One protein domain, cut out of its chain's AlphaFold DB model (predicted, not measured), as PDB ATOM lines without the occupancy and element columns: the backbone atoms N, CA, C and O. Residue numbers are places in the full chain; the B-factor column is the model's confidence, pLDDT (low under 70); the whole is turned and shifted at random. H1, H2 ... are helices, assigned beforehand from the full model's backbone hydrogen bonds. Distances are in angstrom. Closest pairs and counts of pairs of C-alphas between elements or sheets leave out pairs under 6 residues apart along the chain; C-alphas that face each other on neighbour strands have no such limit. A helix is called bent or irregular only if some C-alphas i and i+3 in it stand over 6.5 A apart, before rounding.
ATOM      1  N   ALA A 427       7.402  44.502  30.080       77.31
ATOM      2  CA  ALA A 427       7.483  43.685  31.293       77.31
ATOM      3  C   ALA A 427       6.603  44.245  32.431       77.31
ATOM      4  O   ALA A 427       5.969  43.485  33.163       77.31
ATOM      5  N   GLU A 428       6.493  45.574  32.524       78.06
ATOM      6  CA  GLU A 428       5.626  46.261  33.488       78.06
ATOM      7  C   GLU A 428       4.141  45.971  33.247       78.06
ATOM      8  O   GLU A 428       3.388  45.780  34.199       78.06
ATOM      9  N   LEU A 429       3.722  45.877  31.981       81.94
ATOM     10  CA  LEU A 429       2.348  45.542  31.619       81.94
ATOM     11  C   LEU A 429       1.994  44.110  32.040       81.94
ATOM     12  O   LEU A 429       0.950  43.884  32.651       81.94
ATOM     13  N   CYS A 430       2.886  43.148  31.786       86.00
ATOM     14  CA  CYS A 430       2.704  41.767  32.240       86.00
ATOM     15  C   CYS A 430       2.619  41.680  33.777       86.00
ATOM     16  O   CYS A 430       1.747  40.988  34.319       86.00
ATOM     17  N   ALA A 431       3.478  42.419  34.489       82.00
ATOM     18  CA  ALA A 431       3.447  42.507  35.948       82.00
ATOM     19  C   ALA A 431       2.138  43.135  36.465       82.00
ATOM     20  O   ALA A 431       1.528  42.625  37.415       82.00
ATOM     21  N   HIS A 432       1.662  44.196  35.809       84.19
ATOM     22  CA  HIS A 432       0.392  44.845  36.120       84.19
ATOM     23  C   HIS A 432      -0.792  43.887  35.933       84.19
ATOM     24  O   HIS A 432      -1.553  43.672  36.878       84.19
ATOM     25  N   HIS A 433      -0.913  43.233  34.773       88.38
ATOM     26  CA  HIS A 433      -1.983  42.262  34.504       88.38
ATOM     27  C   HIS A 433      -1.974  41.099  35.489       88.38
ATOM     28  O   HIS A 433      -3.021  40.745  36.026       88.38
ATOM     29  N   SER A 434      -0.798  40.550  35.794       88.12
ATOM     30  CA  SER A 434      -0.662  39.482  36.791       88.12
ATOM     31  C   SER A 434      -1.153  39.926  38.170       88.12
ATOM     32  O   SER A 434      -1.841  39.178  38.863       88.12
ATOM     33  N   THR A 435      -0.854  41.171  38.552       85.50
ATOM     34  CA  THR A 435      -1.319  41.765  39.809       85.50
ATOM     35  C   THR A 435      -2.834  41.948  39.819       85.50
ATOM     36  O   THR A 435      -3.472  41.630  40.824       85.50
ATOM     37  N   VAL A 436      -3.426  42.427  38.722       85.50
ATOM     38  CA  VAL A 436      -4.882  42.589  38.586       85.50
ATOM     39  C   VAL A 436      -5.584  41.236  38.692       85.50
ATOM     40  O   VAL A 436      -6.503  41.092  39.496       85.50
ATOM     41  N   ILE A 437      -5.112  40.220  37.964       88.50
ATOM     42  CA  ILE A 437      -5.677  38.861  38.012       88.50
ATOM     43  C   ILE A 437      -5.581  38.281  39.431       88.50
ATOM     44  O   ILE A 437      -6.545  37.698  39.924       88.50
ATOM     45  N   ALA A 438      -4.460  38.483  40.127       87.56
ATOM     46  CA  ALA A 438      -4.295  38.040  41.509       87.56
ATOM     47  C   ALA A 438      -5.245  38.756  42.493       87.56
ATOM     48  O   ALA A 438      -5.810  38.105  43.372       87.56
ATOM     49  N   HIS A 439      -5.497  40.062  42.327       85.56
ATOM     50  CA  HIS A 439      -6.513  40.770  43.125       85.56
ATOM     51  C   HIS A 439      -7.925  40.258  42.834       85.56
ATOM     52  O   HIS A 439      -8.711  40.095  43.767       85.56
ATOM     53  N   LEU A 440      -8.237  39.963  41.566       84.25
ATOM     54  CA  LEU A 440      -9.523  39.378  41.190       84.25
ATOM     55  C   LEU A 440      -9.724  38.035  41.891       84.25
ATOM     56  O   LEU A 440     -10.754  37.848  42.530       84.25
ATOM     57  N   ILE A 441      -8.718  37.157  41.874       85.12
ATOM     58  CA  ILE A 441      -8.753  35.880  42.602       85.12
ATOM     59  C   ILE A 441      -8.963  36.102  44.107       85.12
ATOM     60  O   ILE A 441      -9.820  35.452  44.700       85.12
ATOM     61  N   LYS A 442      -8.240  37.051  44.720       84.06
ATOM     62  CA  LYS A 442      -8.372  37.379  46.152       84.06
ATOM     63  C   LYS A 442      -9.773  37.897  46.522       84.06
ATOM     64  O   LYS A 442     -10.229  37.676  47.638       84.06
ATOM     65  N   SER A 443     -10.444  38.599  45.609       79.56
ATOM     66  CA  SER A 443     -11.746  39.243  45.856       79.56
ATOM     67  C   SER A 443     -12.968  38.321  45.745       79.56
ATOM     68  O   SER A 443     -14.071  38.739  46.098       79.56
ATOM     69  N   GLN A 444     -12.805  37.085  45.261       69.94
ATOM     70  CA  GLN A 444     -13.923  36.170  45.020       69.94
ATOM     71  C   GLN A 444     -14.198  35.278  46.246       69.94
ATOM     72  O   GLN A 444     -13.279  34.625  46.744       69.94
ATOM     73  N   PRO A 445     -15.449  35.220  46.739       54.69
ATOM     74  CA  PRO A 445     -15.777  34.548  47.995       54.69
ATOM     75  C   PRO A 445     -15.873  33.015  47.900       54.69
ATOM     76  O   PRO A 445     -15.724  32.359  48.928       54.69
ATOM     77  N   ASP A 446     -16.085  32.435  46.710       59.03
ATOM     78  CA  ASP A 446     -16.318  30.992  46.536       59.03
ATOM     79  C   ASP A 446     -15.613  30.382  45.321       59.03
ATOM     80  O   ASP A 446     -15.425  31.049  44.305       59.03
ATOM     81  N   GLU A 447     -15.253  29.093  45.413       61.28
ATOM     82  CA  GLU A 447     -14.689  28.314  44.304       61.28
ATOM     83  C   GLU A 447     -15.677  28.198  43.137       61.28
ATOM     84  O   GLU A 447     -16.529  27.312  43.089       61.28
ATOM     85  N   CYS A 448     -15.553  29.110  42.173       65.44
ATOM     86  CA  CYS A 448     -16.284  29.084  40.914       65.44
ATOM     87  C   CYS A 448     -15.377  28.597  39.769       65.44
ATOM     88  O   CYS A 448     -14.154  28.756  39.799       65.44
ATOM     89  N   TYR A 449     -15.973  28.053  38.704       68.94
ATOM     90  CA  TYR A 449     -15.276  27.732  37.451       68.94
ATOM     91  C   TYR A 449     -14.392  28.898  36.967       68.94
ATOM     92  O   TYR A 449     -13.249  28.694  36.555       68.94
ATOM     93  N   GLN A 450     -14.877  30.132  37.106       74.38
ATOM     94  CA  GLN A 450     -14.144  31.346  36.750       74.38
ATOM     95  C   GLN A 450     -12.833  31.525  37.533       74.38
ATOM     96  O   GLN A 450     -11.827  31.917  36.944       74.38
ATOM     97  N   LEU A 451     -12.800  31.176  38.826       79.06
ATOM     98  CA  LEU A 451     -11.570  31.209  39.624       79.06
ATOM     99  C   LEU A 451     -10.532  30.219  39.101       79.06
ATOM    100  O   LEU A 451      -9.351  30.553  39.025       79.06
ATOM    101  N   SER A 452     -10.961  29.025  38.681       79.81
ATOM    102  CA  SER A 452     -10.039  28.047  38.094       79.81
ATOM    103  C   SER A 452      -9.415  28.564  36.790       79.81
ATOM    104  O   SER A 452      -8.210  28.422  36.581       79.81
ATOM    105  N   VAL A 453     -10.204  29.243  35.952       84.00
ATOM    106  CA  VAL A 453      -9.744  29.841  34.693       84.00
ATOM    107  C   VAL A 453      -8.795  31.018  34.945       84.00
ATOM    108  O   VAL A 453      -7.716  31.072  34.354       84.00
ATOM    109  N   LEU A 454      -9.141  31.924  35.865       87.31
ATOM    110  CA  LEU A 454      -8.262  33.022  36.278       87.31
ATOM    111  C   LEU A 454      -6.951  32.498  36.873       87.31
ATOM    112  O   LEU A 454      -5.886  33.038  36.584       87.31
ATOM    113  N   GLY A 455      -7.010  31.417  37.651       85.75
ATOM    114  CA  GLY A 455      -5.833  30.744  38.187       85.75
ATOM    115  C   GLY A 455      -4.921  30.176  37.096       85.75
ATOM    116  O   GLY A 455      -3.703  30.348  37.156       85.75
ATOM    117  N   VAL A 456      -5.490  29.556  36.055       87.25
ATOM    118  CA  VAL A 456      -4.726  29.086  34.885       87.25
ATOM    119  C   VAL A 456      -4.071  30.257  34.151       87.25
ATOM    120  O   VAL A 456      -2.887  30.171  33.813       87.25
ATOM    121  N   LEU A 457      -4.797  31.356  33.938       91.12
ATOM    122  CA  LEU A 457      -4.248  32.559  33.313       91.12
ATOM    123  C   LEU A 457      -3.110  33.156  34.153       91.12
ATOM    124  O   LEU A 457      -2.030  33.396  33.615       91.12
ATOM    125  N   LEU A 458      -3.302  33.319  35.466       90.12
ATOM    126  CA  LEU A 458      -2.279  33.832  36.383       90.12
ATOM    127  C   LEU A 458      -1.014  32.972  36.343       90.12
ATOM    128  O   LEU A 458       0.092  33.498  36.216       90.12
ATOM    129  N   LYS A 459      -1.170  31.645  36.400       87.00
ATOM    130  CA  LYS A 459      -0.051  30.707  36.303       87.00
ATOM    131  C   LYS A 459       0.737  30.921  35.017       87.00
ATOM    132  O   LYS A 459       1.962  30.952  35.065       87.00
ATOM    133  N   ARG A 460       0.058  31.080  33.879       89.25
ATOM    134  CA  ARG A 460       0.708  31.330  32.584       89.25
ATOM    135  C   ARG A 460       1.414  32.683  32.552       89.25
ATOM    136  O   ARG A 460       2.542  32.735  32.082       89.25
ATOM    137  N   MET A 461       0.789  33.732  33.080       87.25
ATOM    138  CA  MET A 461       1.350  35.086  33.118       87.25
ATOM    139  C   MET A 461       2.596  35.182  34.001       87.25
ATOM    140  O   MET A 461       3.582  35.794  33.600       87.25
ATOM    141  N   LEU A 462       2.616  34.503  35.149       83.81
ATOM    142  CA  LEU A 462       3.789  34.476  36.031       83.81
ATOM    143  C   LEU A 462       5.034  33.882  35.359       83.81
ATOM    144  O   LEU A 462       6.134  34.365  35.606       83.81
ATOM    145  N   PHE A 463       4.873  32.898  34.466       84.50
ATOM    146  CA  PHE A 463       5.985  32.374  33.657       84.50
ATOM    147  C   PHE A 463       6.493  33.357  32.590       84.50
ATOM    148  O   PHE A 463       7.587  33.162  32.067       84.50
ATOM    149  N   LEU A 464       5.702  34.370  32.228       83.25
ATOM    150  CA  LEU A 464       6.078  35.412  31.266       83.25
ATOM    151  C   LEU A 464       6.682  36.644  31.941       83.25
ATOM    152  O   LEU A 464       7.369  37.424  31.287       83.25
ATOM    153  N   MET A 465       6.417  36.814  33.235       79.94
ATOM    154  CA  MET A 465       6.900  37.929  34.035       79.94
ATOM    155  C   MET A 465       8.428  37.902  34.151       79.94
ATOM    156  O   MET A 465       9.024  36.846  34.361       79.94
ATOM    157  N   ALA A 466       9.065  39.068  34.032       78.56
ATOM    158  CA  ALA A 466      10.512  39.183  34.177       78.56
ATOM    159  C   ALA A 466      10.957  38.853  35.619       78.56
ATOM    160  O   ALA A 466      10.233  39.188  36.561       78.56
ATOM    161  N   PRO A 467      12.154  38.261  35.822       72.31
ATOM    162  CA  PRO A 467      12.644  37.891  37.153       72.31
ATOM    163  C   PRO A 467      12.642  39.048  38.162       72.31
ATOM    164  O   PRO A 467      12.263  38.843  39.311       72.31
ATOM    165  N   ASP A 468      12.971  40.264  37.716       69.31
ATOM    166  CA  ASP A 468      13.008  41.468  38.562       69.31
ATOM    167  C   ASP A 468      11.630  41.830  39.146       69.31
ATOM    168  O   ASP A 468      11.541  42.385  40.238       69.31
ATOM    169  N   HIS A 469      10.544  41.472  38.453       71.62
ATOM    170  CA  HIS A 469       9.168  41.671  38.922       71.62
ATOM    171  C   HIS A 469       8.631  40.478  39.730       71.62
ATOM    172  O   HIS A 469       7.652  40.626  40.467       71.62
ATOM    173  N   GLN A 470       9.279  39.312  39.625       67.94
ATOM    174  CA  GLN A 470       8.983  38.125  40.433       67.94
ATOM    175  C   GLN A 470       9.581  38.246  41.850       67.94
ATOM    176  O   GLN A 470       8.878  37.940  42.816       67.94
ATOM    177  N   ALA A 471      10.844  38.694  41.969       58.97
ATOM    178  CA  ALA A 471      11.496  39.175  43.201       58.97
ATOM    179  C   ALA A 471      12.859  39.830  42.916       58.97
ATOM    180  O   ALA A 471      13.617  39.329  42.082       58.97
ATOM    181  N   SER A 472      13.237  40.862  43.678       45.06
ATOM    182  CA  SER A 472      14.581  41.444  43.567       45.06
ATOM    183  C   SER A 472      15.624  40.797  44.499       45.06
ATOM    184  O   SER A 472      15.342  40.330  45.604       45.06
ATOM    185  N   VAL A 473      16.879  40.793  44.027       44.19
ATOM    186  CA  VAL A 473      18.114  40.468  44.777       44.19
ATOM    187  C   VAL A 473      18.964  41.742  44.987       44.19
ATOM    188  O   VAL A 473      20.172  41.674  45.195       44.19
ATOM    189  N   VAL A 484       6.002  47.622  43.025       47.31
ATOM    190  CA  VAL A 484       5.650  46.709  44.121       47.31
ATOM    191  C   VAL A 484       5.785  45.272  43.602       47.31
ATOM    192  O   VAL A 484       4.987  44.845  42.771       47.31
ATOM    193  N   GLU A 485       6.808  44.557  44.073       70.31
ATOM    194  CA  GLU A 485       7.157  43.178  43.687       70.31
ATOM    195  C   GLU A 485       6.023  42.179  44.003       70.31
ATOM    196  O   GLU A 485       5.363  42.309  45.036       70.31
ATOM    197  N   PHE A 486       5.789  41.159  43.158       77.75
ATOM    198  CA  PHE A 486       4.632  40.253  43.301       77.75
ATOM    199  C   PHE A 486       4.603  39.523  44.656       77.75
ATOM    200  O   PHE A 486       3.581  39.539  45.343       77.75
ATOM    201  N   ALA A 487       5.729  38.936  45.079       74.75
ATOM    202  CA  ALA A 487       5.832  38.246  46.368       74.75
ATOM    203  C   ALA A 487       5.725  39.204  47.571       74.75
ATOM    204  O   ALA A 487       5.185  38.828  48.609       74.75
ATOM    205  N   CYS A 488       6.181  40.455  47.431       74.00
ATOM    206  CA  CYS A 488       6.018  41.486  48.460       74.00
ATOM    207  C   CYS A 488       4.586  42.027  48.527       74.00
ATOM    208  O   CYS A 488       4.139  42.447  49.590       74.00
ATOM    209  N   ARG A 489       3.864  42.020  47.401       77.81
ATOM    210  CA  ARG A 489       2.469  42.462  47.317       77.81
ATOM    211  C   ARG A 489       1.490  41.422  47.849       77.81
ATOM    212  O   ARG A 489       0.457  41.791  48.397       77.81
ATOM    213  N   PHE A 490       1.816  40.144  47.679       81.62
ATOM    214  CA  PHE A 490       1.027  39.012  48.151       81.62
ATOM    215  C   PHE A 490       1.866  38.159  49.099       81.62
ATOM    216  O   PHE A 490       2.304  37.067  48.739       81.62
ATOM    217  N   LEU A 491       2.084  38.653  50.319       83.19
ATOM    218  CA  LEU A 491       2.879  37.946  51.322       83.19
ATOM    219  C   LEU A 491       2.299  36.540  51.578       83.19
ATOM    220  O   LEU A 491       1.115  36.438  51.918       83.19
ATOM    221  N   PRO A 492       3.087  35.460  51.425       82.44
ATOM    222  CA  PRO A 492       2.614  34.077  51.569       82.44
ATOM    223  C   PRO A 492       2.280  33.694  53.019       82.44
ATOM    224  O   PRO A 492       1.582  32.708  53.246       82.44
ATOM    225  N   GLU A 493       2.748  34.472  53.997       81.31
ATOM    226  CA  GLU A 493       2.410  34.307  55.417       81.31
ATOM    227  C   GLU A 493       0.976  34.757  55.740       81.31
ATOM    228  O   GLU A 493       0.371  34.298  56.712       81.31
ATOM    229  N   GLU A 494       0.417  35.662  54.933       81.38
ATOM    230  CA  GLU A 494      -0.915  36.205  55.158       81.38
ATOM    231  C   GLU A 494      -1.989  35.237  54.658       81.38
ATOM    232  O   GLU A 494      -2.070  34.899  53.476       81.38
ATOM    233  N   VAL A 495      -2.888  34.859  55.568       80.31
ATOM    234  CA  VAL A 495      -4.003  33.934  55.309       80.31
ATOM    235  C   VAL A 495      -4.853  34.351  54.105       80.31
ATOM    236  O   VAL A 495      -5.285  33.503  53.326       80.31
ATOM    237  N   GLU A 496      -5.078  35.651  53.929       81.31
ATOM    238  CA  GLU A 496      -5.895  36.185  52.835       81.31
ATOM    239  C   GLU A 496      -5.260  35.981  51.455       81.31
ATOM    240  O   GLU A 496      -5.966  35.929  50.449       81.31
ATOM    241  N   ASN A 497      -3.934  35.860  51.394       86.62
ATOM    242  CA  ASN A 497      -3.203  35.707  50.140       86.62
ATOM    243  C   ASN A 497      -3.045  34.233  49.745       86.62
ATOM    244  O   ASN A 497      -2.713  33.942  48.596       86.62
ATOM    245  N   LEU A 498      -3.338  33.285  50.646       86.00
ATOM    246  CA  LEU A 498      -3.277  31.846  50.354       86.00
ATOM    247  C   LEU A 498      -4.189  31.454  49.176       86.00
ATOM    248  O   LEU A 498      -3.832  30.588  48.379       86.00
ATOM    249  N   ALA A 499      -5.323  32.144  49.016       84.69
ATOM    250  CA  ALA A 499      -6.247  31.954  47.895       84.69
ATOM    251  C   ALA A 499      -5.632  32.315  46.529       84.69
ATOM    252  O   ALA A 499      -6.041  31.773  45.507       84.69
ATOM    253  N   VAL A 500      -4.626  33.194  46.499       86.81
ATOM    254  CA  VAL A 500      -3.848  33.489  45.289       86.81
ATOM    255  C   VAL A 500      -2.796  32.403  45.083       86.81
ATOM    256  O   VAL A 500      -2.695  31.826  44.000       86.81
ATOM    257  N   TRP A 501      -2.049  32.072  46.140       87.62
ATOM    258  CA  TRP A 501      -0.925  31.137  46.078       87.62
ATOM    259  C   TRP A 501      -1.315  29.701  45.710       87.62
ATOM    260  O   TRP A 501      -0.507  29.009  45.093       87.62
ATOM    261  N   GLN A 502      -2.551  29.262  45.977       85.31
ATOM    262  CA  GLN A 502      -3.041  27.953  45.509       85.31
ATOM    263  C   GLN A 502      -3.098  27.827  43.974       85.31
ATOM    264  O   GLN A 502      -3.088  26.717  43.446       85.31
ATOM    265  N   HIS A 503      -3.143  28.949  43.247       85.00
ATOM    266  CA  HIS A 503      -3.171  28.973  41.783       85.00
ATOM    267  C   HIS A 503      -1.805  29.298  41.159       85.00
ATOM    268  O   HIS A 503      -1.651  29.256  39.937       85.00
ATOM    269  N   VAL A 504      -0.793  29.592  41.978       84.50
ATOM    270  CA  VAL A 504       0.552  29.948  41.519       84.50
ATOM    271  C   VAL A 504       1.427  28.702  41.405       84.50
ATOM    272  O   VAL A 504       1.464  27.852  42.288       84.50
ATOM    273  N   SER A 505       2.193  28.600  40.317       83.69
ATOM    274  CA  SER A 505       3.250  27.594  40.223       83.69
ATOM    275  C   SER A 505       4.566  28.164  40.729       83.69
ATOM    276  O   SER A 505       5.152  29.024  40.079       83.69
ATOM    277  N   LEU A 506       5.079  27.624  41.837       82.88
ATOM    278  CA  LEU A 506       6.376  28.032  42.396       82.88
ATOM    279  C   LEU A 506       7.556  27.782  41.441       82.88
ATOM    280  O   LEU A 506       8.601  28.400  41.587       82.88
ATOM    281  N   ARG A 507       7.374  26.940  40.410       82.69
ATOM    282  CA  ARG A 507       8.350  26.738  39.323       82.69
ATOM    283  C   ARG A 507       8.565  27.976  38.450       82.69
ATOM    284  O   ARG A 507       9.552  28.016  37.727       82.69
ATOM    285  N   ALA A 508       7.645  28.939  38.483       79.38
ATOM    286  CA  ALA A 508       7.821  30.216  37.801       79.38
ATOM    287  C   ALA A 508       8.797  31.141  38.549       79.38
ATOM    288  O   ALA A 508       9.316  32.067  37.942       79.38
ATOM    289  N   LEU A 509       9.049  30.892  39.840       80.81
ATOM    290  CA  LEU A 509       9.935  31.695  40.678       80.81
ATOM    291  C   LEU A 509      11.382  31.190  40.607       80.81
ATOM    292  O   LEU A 509      11.641  30.014  40.345       80.81
ATOM    293  N   ASN A 510      12.334  32.065  40.940       78.75
ATOM    294  CA  ASN A 510      13.722  31.663  41.183       78.75
ATOM    295  C   ASN A 510      13.781  30.570  42.273       78.75
ATOM    296  O   ASN A 510      13.057  30.646  43.262       78.75
ATOM    297  N   ALA A 511      14.657  29.576  42.117       79.00
ATOM    298  CA  ALA A 511      14.796  28.431  43.014       79.00
ATOM    299  C   ALA A 511      14.945  28.806  44.502       79.00
ATOM    300  O   ALA A 511      14.325  28.160  45.349       79.00
ATOM    301  N   ASP A 512      15.723  29.841  44.837       77.62
ATOM    302  CA  ASP A 512      15.935  30.246  46.236       77.62
ATOM    303  C   ASP A 512      14.700  30.925  46.841       77.62
ATOM    304  O   ASP A 512      14.314  30.638  47.978       77.62
ATOM    305  N   LEU A 513      14.032  31.777  46.057       78.81
ATOM    306  CA  LEU A 513      12.765  32.395  46.445       78.81
ATOM    307  C   LEU A 513      11.656  31.346  46.550       78.81
ATOM    308  O   LEU A 513      10.941  31.311  47.544       78.81
ATOM    309  N   GLY A 514      11.537  30.465  45.558       82.88
ATOM    310  CA  GLY A 514      10.537  29.405  45.520       82.88
ATOM    311  C   GLY A 514      10.641  28.480  46.731       82.88
ATOM    312  O   GLY A 514       9.618  28.126  47.309       82.88
ATOM    313  N   LYS A 515      11.860  28.149  47.185       84.44
ATOM    314  CA  LYS A 515      12.076  27.379  48.425       84.44
ATOM    315  C   LYS A 515      11.621  28.140  49.670       84.44
ATOM    316  O   LYS A 515      10.998  27.542  50.547       84.44
ATOM    317  N   ARG A 516      11.919  29.442  49.751       83.94
ATOM    318  CA  ARG A 516      11.482  30.301  50.863       83.94
ATOM    319  C   ARG A 516       9.957  30.397  50.921       83.94
ATOM    320  O   ARG A 516       9.374  30.079  51.952       83.94
ATOM    321  N   VAL A 517       9.328  30.727  49.796       85.56
ATOM    322  CA  VAL A 517       7.870  30.820  49.664       85.56
ATOM    323  C   VAL A 517       7.212  29.472  49.967       85.56
ATOM    324  O   VAL A 517       6.256  29.431  50.727       85.56
ATOM    325  N   ALA A 518       7.743  28.349  49.465       88.00
ATOM    326  CA  ALA A 518       7.220  27.015  49.786       88.00
ATOM    327  C   ALA A 518       7.205  26.746  51.301       88.00
ATOM    328  O   ALA A 518       6.223  26.221  51.832       88.00
ATOM    329  N   ARG A 519       8.268  27.135  52.017       88.44
ATOM    330  CA  ARG A 519       8.336  27.019  53.479       88.44
ATOM    331  C   ARG A 519       7.281  27.890  54.163       88.44
ATOM    332  O   ARG A 519       6.562  27.385  55.022       88.44
ATOM    333  N   GLU A 520       7.187  29.165  53.792       88.00
ATOM    334  CA  GLU A 520       6.230  30.125  54.362       88.00
ATOM    335  C   GLU A 520       4.778  29.666  54.144       88.00
ATOM    336  O   GLU A 520       3.990  29.625  55.090       88.00
ATOM    337  N   LEU A 521       4.462  29.189  52.938       90.12
ATOM    338  CA  LEU A 521       3.165  28.621  52.571       90.12
ATOM    339  C   LEU A 521       2.808  27.375  53.396       90.12
ATOM    340  O   LEU A 521       1.681  27.252  53.880       90.12
ATOM    341  N   CYS A 522       3.760  26.464  53.608       90.50
ATOM    342  CA  CYS A 522       3.558  25.302  54.474       90.50
ATOM    343  C   CYS A 522       3.304  25.702  55.934       90.50
ATOM    344  O   CYS A 522       2.420  25.141  56.582       90.50
ATOM    345  N   VAL A 523       4.050  26.677  56.464       91.19
ATOM    346  CA  VAL A 523       3.869  27.176  57.838       91.19
ATOM    347  C   VAL A 523       2.501  27.847  58.002       91.19
ATOM    348  O   VAL A 523       1.778  27.530  58.953       91.19
ATOM    349  N   ALA A 524       2.112  28.713  57.064       90.56
ATOM    350  CA  ALA A 524       0.813  29.381  57.063       90.56
ATOM    351  C   ALA A 524      -0.346  28.376  56.934       90.56
ATOM    352  O   ALA A 524      -1.296  28.411  57.724       90.56
ATOM    353  N   GLY A 525      -0.236  27.411  56.013       90.81
ATOM    354  CA  GLY A 525      -1.214  26.335  55.839       90.81
ATOM    355  C   GLY A 525      -1.370  25.466  57.093       90.81
ATOM    356  O   GLY A 525      -2.488  25.194  57.537       90.81
ATOM    357  N   LEU A 526      -0.264  25.100  57.747       90.88
ATOM    358  CA  LEU A 526      -0.289  24.373  59.020       90.88
ATOM    359  C   LEU A 526      -0.967  25.173  60.136       90.88
ATOM    360  O   LEU A 526      -1.744  24.601  60.908       90.88
ATOM    361  N   ALA A 527      -0.689  26.474  60.240       91.31
ATOM    362  CA  ALA A 527      -1.321  27.345  61.227       91.31
ATOM    363  C   ALA A 527      -2.844  27.409  61.019       91.31
ATOM    364  O   ALA A 527      -3.602  27.263  61.984       91.31
ATOM    365  N   GLN A 528      -3.291  27.525  59.766       90.38
ATOM    366  CA  GLN A 528      -4.707  27.503  59.389       90.38
ATOM    367  C   GLN A 528      -5.389  26.191  59.792       90.38
ATOM    368  O   GLN A 528      -6.423  26.194  60.466       90.38
ATOM    369  N   CYS A 529      -4.777  25.058  59.447       90.31
ATOM    370  CA  CYS A 529      -5.292  23.735  59.782       90.31
ATOM    371  C   CYS A 529      -5.361  23.508  61.302       90.31
ATOM    372  O   CYS A 529      -6.365  23.009  61.811       90.31
ATOM    373  N   ARG A 530      -4.335  23.925  62.059       90.50
ATOM    374  CA  ARG A 530      -4.318  23.838  63.535       90.50
ATOM    375  C   ARG A 530      -5.383  24.731  64.178       90.50
ATOM    376  O   ARG A 530      -6.022  24.320  65.151       90.50
ATOM    377  N   ARG A 531      -5.616  25.925  63.629       89.31
ATOM    378  CA  ARG A 531      -6.688  26.831  64.068       89.31
ATOM    379  C   ARG A 531      -8.065  26.201  63.872       89.31
ATOM    380  O   ARG A 531      -8.892  26.247  64.777       89.31
ATOM    381  N   TRP A 532      -8.301  25.550  62.737       88.88
ATOM    382  CA  TRP A 532      -9.562  24.846  62.516       88.88
ATOM    383  C   TRP A 532      -9.708  23.618  63.430       88.88
ATOM    384  O   TRP A 532     -10.758  23.434  64.044       88.88
ATOM    385  N   LEU A 533      -8.650  22.819  63.616       85.19
ATOM    386  CA  LEU A 533      -8.667  21.644  64.502       85.19
ATOM    387  C   LEU A 533      -8.921  21.992  65.981       85.19
ATOM    388  O   LEU A 533      -9.463  21.161  66.719       85.19
ATOM    389  N   SER A 534      -8.555  23.205  66.406       85.00
ATOM    390  CA  SER A 534      -8.821  23.751  67.747       85.00
ATOM    391  C   SER A 534     -10.170  24.476  67.874       85.00
ATOM    392  O   SER A 534     -10.596  24.779  68.988       85.00
ATOM    393  N   SER A 535     -10.869  24.715  66.760       84.00
ATOM    394  CA  SER A 535     -12.209  25.314  66.728       84.00
ATOM    395  C   SER A 535     -13.320  24.288  67.028       84.00
ATOM    396  O   SER A 535     -13.067  23.120  67.324       84.00
ATOM    397  N   ARG A 536     -14.591  24.698  66.883       76.25
ATOM    398  CA  ARG A 536     -15.756  23.794  66.957       76.25
ATOM    399  C   ARG A 536     -15.865  22.817  65.770       76.25
ATOM    400  O   ARG A 536     -16.797  22.013  65.755       76.25
ATOM    401  N   ARG A 537     -14.930  22.860  64.807       78.44
ATOM    402  CA  ARG A 537     -14.842  21.964  63.634       78.44
ATOM    403  C   ARG A 537     -16.158  21.908  62.854       78.44
ATOM    404  O   ARG A 537     -16.736  20.837  62.626       78.44
ATOM    405  N   ALA A 538     -16.670  23.090  62.517       73.62
ATOM    406  CA  ALA A 538     -17.880  23.231  61.724       73.62
ATOM    407  C   ALA A 538     -17.592  22.890  60.253       73.62
ATOM    408  O   ALA A 538     -16.579  23.310  59.699       73.62
ATOM    409  N   TRP A 539     -18.501  22.146  59.612       67.06
ATOM    410  CA  TRP A 539     -18.383  21.773  58.194       67.06
ATOM    411  C   TRP A 539     -18.410  22.996  57.259       67.06
ATOM    412  O   TRP A 539     -17.748  22.991  56.230       67.06
ATOM    413  N   GLY A 540     -19.105  24.072  57.650       65.94
ATOM    414  CA  GLY A 540     -19.145  25.331  56.895       65.94
ATOM    415  C   GLY A 540     -17.831  26.122  56.895       65.94
ATOM    416  O   GLY A 540     -17.686  27.046  56.106       65.94
ATOM    417  N   GLU A 541     -16.858  25.755  57.735       76.38
ATOM    418  CA  GLU A 541     -15.540  26.405  57.823       76.38
ATOM    419  C   GLU A 541     -14.437  25.590  57.118       76.38
ATOM    420  O   GLU A 541     -13.254  25.754  57.411       76.38
ATOM    421  N   LEU A 542     -14.801  24.676  56.210       81.25
ATOM    422  CA  LEU A 542     -13.835  23.841  55.482       81.25
ATOM    423  C   LEU A 542     -13.122  24.569  54.336       81.25
ATOM    424  O   LEU A 542     -12.044  24.152  53.936       81.25
ATOM    425  N   GLN A 543     -13.664  25.673  53.829       82.38
ATOM    426  CA  GLN A 543     -13.075  26.372  52.684       82.38
ATOM    427  C   GLN A 543     -11.683  26.964  52.969       82.38
ATOM    428  O   GLN A 543     -10.760  26.698  52.200       82.38
ATOM    429  N   PRO A 544     -11.446  27.642  54.112       85.44
ATOM    430  CA  PRO A 544     -10.096  28.047  54.502       85.44
ATOM    431  C   PRO A 544      -9.142  26.852  54.672       85.44
ATOM    432  O   PRO A 544      -7.941  26.982  54.441       85.44
ATOM    433  N   VAL A 545      -9.657  25.685  55.069       87.88
ATOM    434  CA  VAL A 545      -8.867  24.456  55.209       87.88
ATOM    435  C   VAL A 545      -8.504  23.872  53.840       87.88
ATOM    436  O   VAL A 545      -7.364  23.456  53.651       87.88
ATOM    437  N   ASN A 546      -9.424  23.887  52.872       88.81
ATOM    438  CA  ASN A 546      -9.153  23.451  51.501       88.81
ATOM    439  C   ASN A 546      -8.078  24.320  50.856       88.81
ATOM    440  O   ASN A 546      -7.104  23.782  50.343       88.81
ATOM    441  N   VAL A 547      -8.174  25.647  50.990       88.12
ATOM    442  CA  VAL A 547      -7.127  26.570  50.521       88.12
ATOM    443  C   VAL A 547      -5.778  26.242  51.173       88.12
ATOM    444  O   VAL A 547      -4.759  26.169  50.487       88.12
ATOM    445  N   ALA A 548      -5.757  25.971  52.483       90.75
ATOM    446  CA  ALA A 548      -4.534  25.580  53.182       90.75
ATOM    447  C   ALA A 548      -3.949  24.256  52.659       90.75
ATOM    448  O   ALA A 548      -2.741  24.175  52.437       90.75
ATOM    449  N   PHE A 549      -4.775  23.229  52.425       90.75
ATOM    450  CA  PHE A 549      -4.318  21.966  51.835       90.75
ATOM    451  C   PHE A 549      -3.818  22.137  50.398       90.75
ATOM    452  O   PHE A 549      -2.757  21.608  50.073       90.75
ATOM    453  N   SER A 550      -4.521  22.907  49.567       89.50
ATOM    454  CA  SER A 550      -4.115  23.219  48.193       89.50
ATOM    455  C   SER A 550      -2.753  23.910  48.152       89.50
ATOM    456  O   SER A 550      -1.865  23.492  47.412       89.50
ATOM    457  N   VAL A 551      -2.546  24.923  48.997       90.50
ATOM    458  CA  VAL A 551      -1.268  25.635  49.108       90.50
ATOM    459  C   VAL A 551      -0.141  24.717  49.593       90.50
ATOM    460  O   VAL A 551       0.951  24.733  49.023       90.50
ATOM    461  N   MET A 552      -0.394  23.883  50.608       90.94
ATOM    462  CA  MET A 552       0.592  22.903  51.077       90.94
ATOM    463  C   MET A 552       0.938  21.888  49.981       90.94
ATOM    464  O   MET A 552       2.105  21.549  49.825       90.94
ATOM    465  N   LEU A 553      -0.033  21.450  49.175       89.19
ATOM    466  CA  LEU A 553       0.207  20.545  48.047       89.19
ATOM    467  C   LEU A 553       1.075  21.207  46.964       89.19
ATOM    468  O   LEU A 553       2.005  20.583  46.447       89.19
ATOM    469  N   VAL A 554       0.829  22.484  46.656       86.50
ATOM    470  CA  VAL A 554       1.674  23.281  45.748       86.50
ATOM    471  C   VAL A 554       3.108  23.392  46.280       86.50
ATOM    472  O   VAL A 554       4.060  23.175  45.528       86.50
ATOM    473  N   ALA A 555       3.281  23.674  47.571       88.12
ATOM    474  CA  ALA A 555       4.595  23.773  48.198       88.12
ATOM    475  C   ALA A 555       5.333  22.420  48.237       88.12
ATOM    476  O   ALA A 555       6.489  22.336  47.821       88.12
ATOM    477  N   CYS A 556       4.657  21.347  48.655       85.31
ATOM    478  CA  CYS A 556       5.200  19.989  48.694       85.31
ATOM    479  C   CYS A 556       5.619  19.500  47.300       85.31
ATOM    480  O   CYS A 556       6.744  19.037  47.124       85.31
ATOM    481  N   SER A 557       4.765  19.675  46.288       84.69
ATOM    482  CA  SER A 557       5.065  19.263  44.907       84.69
ATOM    483  C   SER A 557       6.206  20.055  44.249       84.69
ATOM    484  O   SER A 557       6.821  19.570  43.296       84.69
ATOM    485  N   PHE A 558       6.509  21.261  44.740       83.56
ATOM    486  CA  PHE A 558       7.674  22.038  44.314       83.56
ATOM    487  C   PHE A 558       8.959  21.601  45.026       83.56
ATOM    488  O   PHE A 558       9.978  21.395  44.370       83.56
ATOM    489  N   SER A 559       8.919  21.473  46.355       77.94
ATOM    490  CA  SER A 559      10.096  21.144  47.164       77.94
ATOM    491  C   SER A 559      10.523  19.679  47.048       77.94
ATOM    492  O   SER A 559      11.702  19.389  47.252       77.94
ATOM    493  N   GLY A 560       9.602  18.764  46.721       75.06
ATOM    494  CA  GLY A 560       9.879  17.327  46.691       75.06
ATOM    495  C   GLY A 560      10.504  16.853  48.008       75.06
ATOM    496  O   GLY A 560      10.067  17.249  49.092       75.06
ATOM    497  N   ASP A 561      11.587  16.083  47.906       61.22
ATOM    498  CA  ASP A 561      12.334  15.550  49.054       61.22
ATOM    499  C   ASP A 561      13.165  16.606  49.807       61.22
ATOM    500  O   ASP A 561      13.700  16.322  50.875       61.22
ATOM    501  N   ALA A 562      13.285  17.831  49.281       66.81
ATOM    502  CA  ALA A 562      14.086  18.898  49.889       66.81
ATOM    503  C   ALA A 562      13.357  19.660  51.017       66.81
ATOM    504  O   ALA A 562      13.891  20.642  51.537       66.81
ATOM    505  N   LEU A 563      12.134  19.254  51.374       75.44
ATOM    506  CA  LEU A 563      11.376  19.849  52.474       75.44
ATOM    507  C   LEU A 563      11.948  19.410  53.835       75.44
ATOM    508  O   LEU A 563      12.288  18.246  54.024       75.44
ATOM    509  N   GLU A 564      12.019  20.327  54.804       77.62
ATOM    510  CA  GLU A 564      12.519  20.029  56.154       77.62
ATOM    511  C   GLU A 564      11.721  18.878  56.806       77.62
ATOM    512  O   GLU A 564      10.487  18.909  56.847       77.62
TER     513      GLU A 564
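What this domain is: This is residues 427 to 473 and 484 to 564 of the 756 residues of an uncharacterized protein of Colinus virginianus (UniProt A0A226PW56). Two helical hairpins, H1 with H2 and H6 with H7, stand apart from each other, and the short helix H5 sits between them, touching H1 on one side and H6 and H7 on the other. Two very short helices, H3 and H4, lie near H1, and residues 534 to 540, of which 534 belongs to H6 and the others to the link from H6 to H7, stick out. The printed part has 128 residues with seven named helices, H1 to H7 in order along the chain, and no named strand; the class is all helix, mostly with crossed packing. The whole is compact, with a radius of gyration of the C-alphas of 14.5 A and spans of 47 by 34 by 22 A.

How they stand to each other: H1, residues 427 to 443, touches H2, residues 449 to 462, at a shallow tilt of 27 degrees, opposite ways; the closest C-alphas of this hairpin are those of Ser 434 and Leu 458, 5.9 A apart. H3, residues 467 to 470, only just touches H4, residues 486 to 489, with 3 pairs of C-alphas within 8 A, the closest being Gln 470 and Phe 486 at 5.6 A. Both are close to H1 but not clearly touching it: the closest C-alphas are those of Ala 431 and His 469, 6.5 A, and of Thr 435 and Phe 486, 7.1 A. H5, residues 495 to 501, is the hub. H1 touches it with residues 438 to 442 alone, at a steep tilt of 53 degrees; the closest C-alphas, of Ala 438 and Val 500, are 5.9 A apart. H6, residues 511 to 534, only just touches H5, with 3 pairs of C-alphas within 8 A, the closest being Val 495 and Ala 524 at 6.9 A. H7, residues 543 to 562, touches H5 with residues 547 to 551 alone; the closest C-alphas are those of Ala 499 and Val 547, 6.1 A apart. H6 and H7 touch as a hairpin at a steep tilt of 39 degrees, opposite ways, with the C-alphas of Gly 525 and Ala 548 closest at 4.3 A. Each O i to N i+4 pair is within hydrogen-bond range in H1, H2 and H6, against 14 of 16 in H7 and 1 of 3 in H5, where 3 of 4 O i to N i+3 pairs are; H3 and H4 are too short for an O i to N i+4 pair.

Where its parts are: H1 begins at C-alpha 427 (7.483, 43.685, 31.293) and is 24.5 A long; H2 is 20.3 A. H6, 34.5 A long, begins at C-alpha 511 (14.796, 28.431, 43.014). H7, 28.3 A long, ends at C-alpha 562 (14.086, 18.898, 49.889). H7 has a kink of 49 degrees near residue 556 and is irregular, with C-alphas 558 and 561 9.3 A apart; H5 is only just irregular, with C-alphas 496 and 499 6.51 A apart.

The domain as a whole: The two C-alphas farthest apart, of Ala 427 and Arg 536, are 47.0 A apart. Residues 474 to 483 are not printed, and C-alphas 473 and 484 are 14.0 A apart across the cut; of the links printed whole, none is long. The mean pLDDT of the printed part is 81.0, and 16 residues are under 70, among them 444 to 449 and 470 to 473.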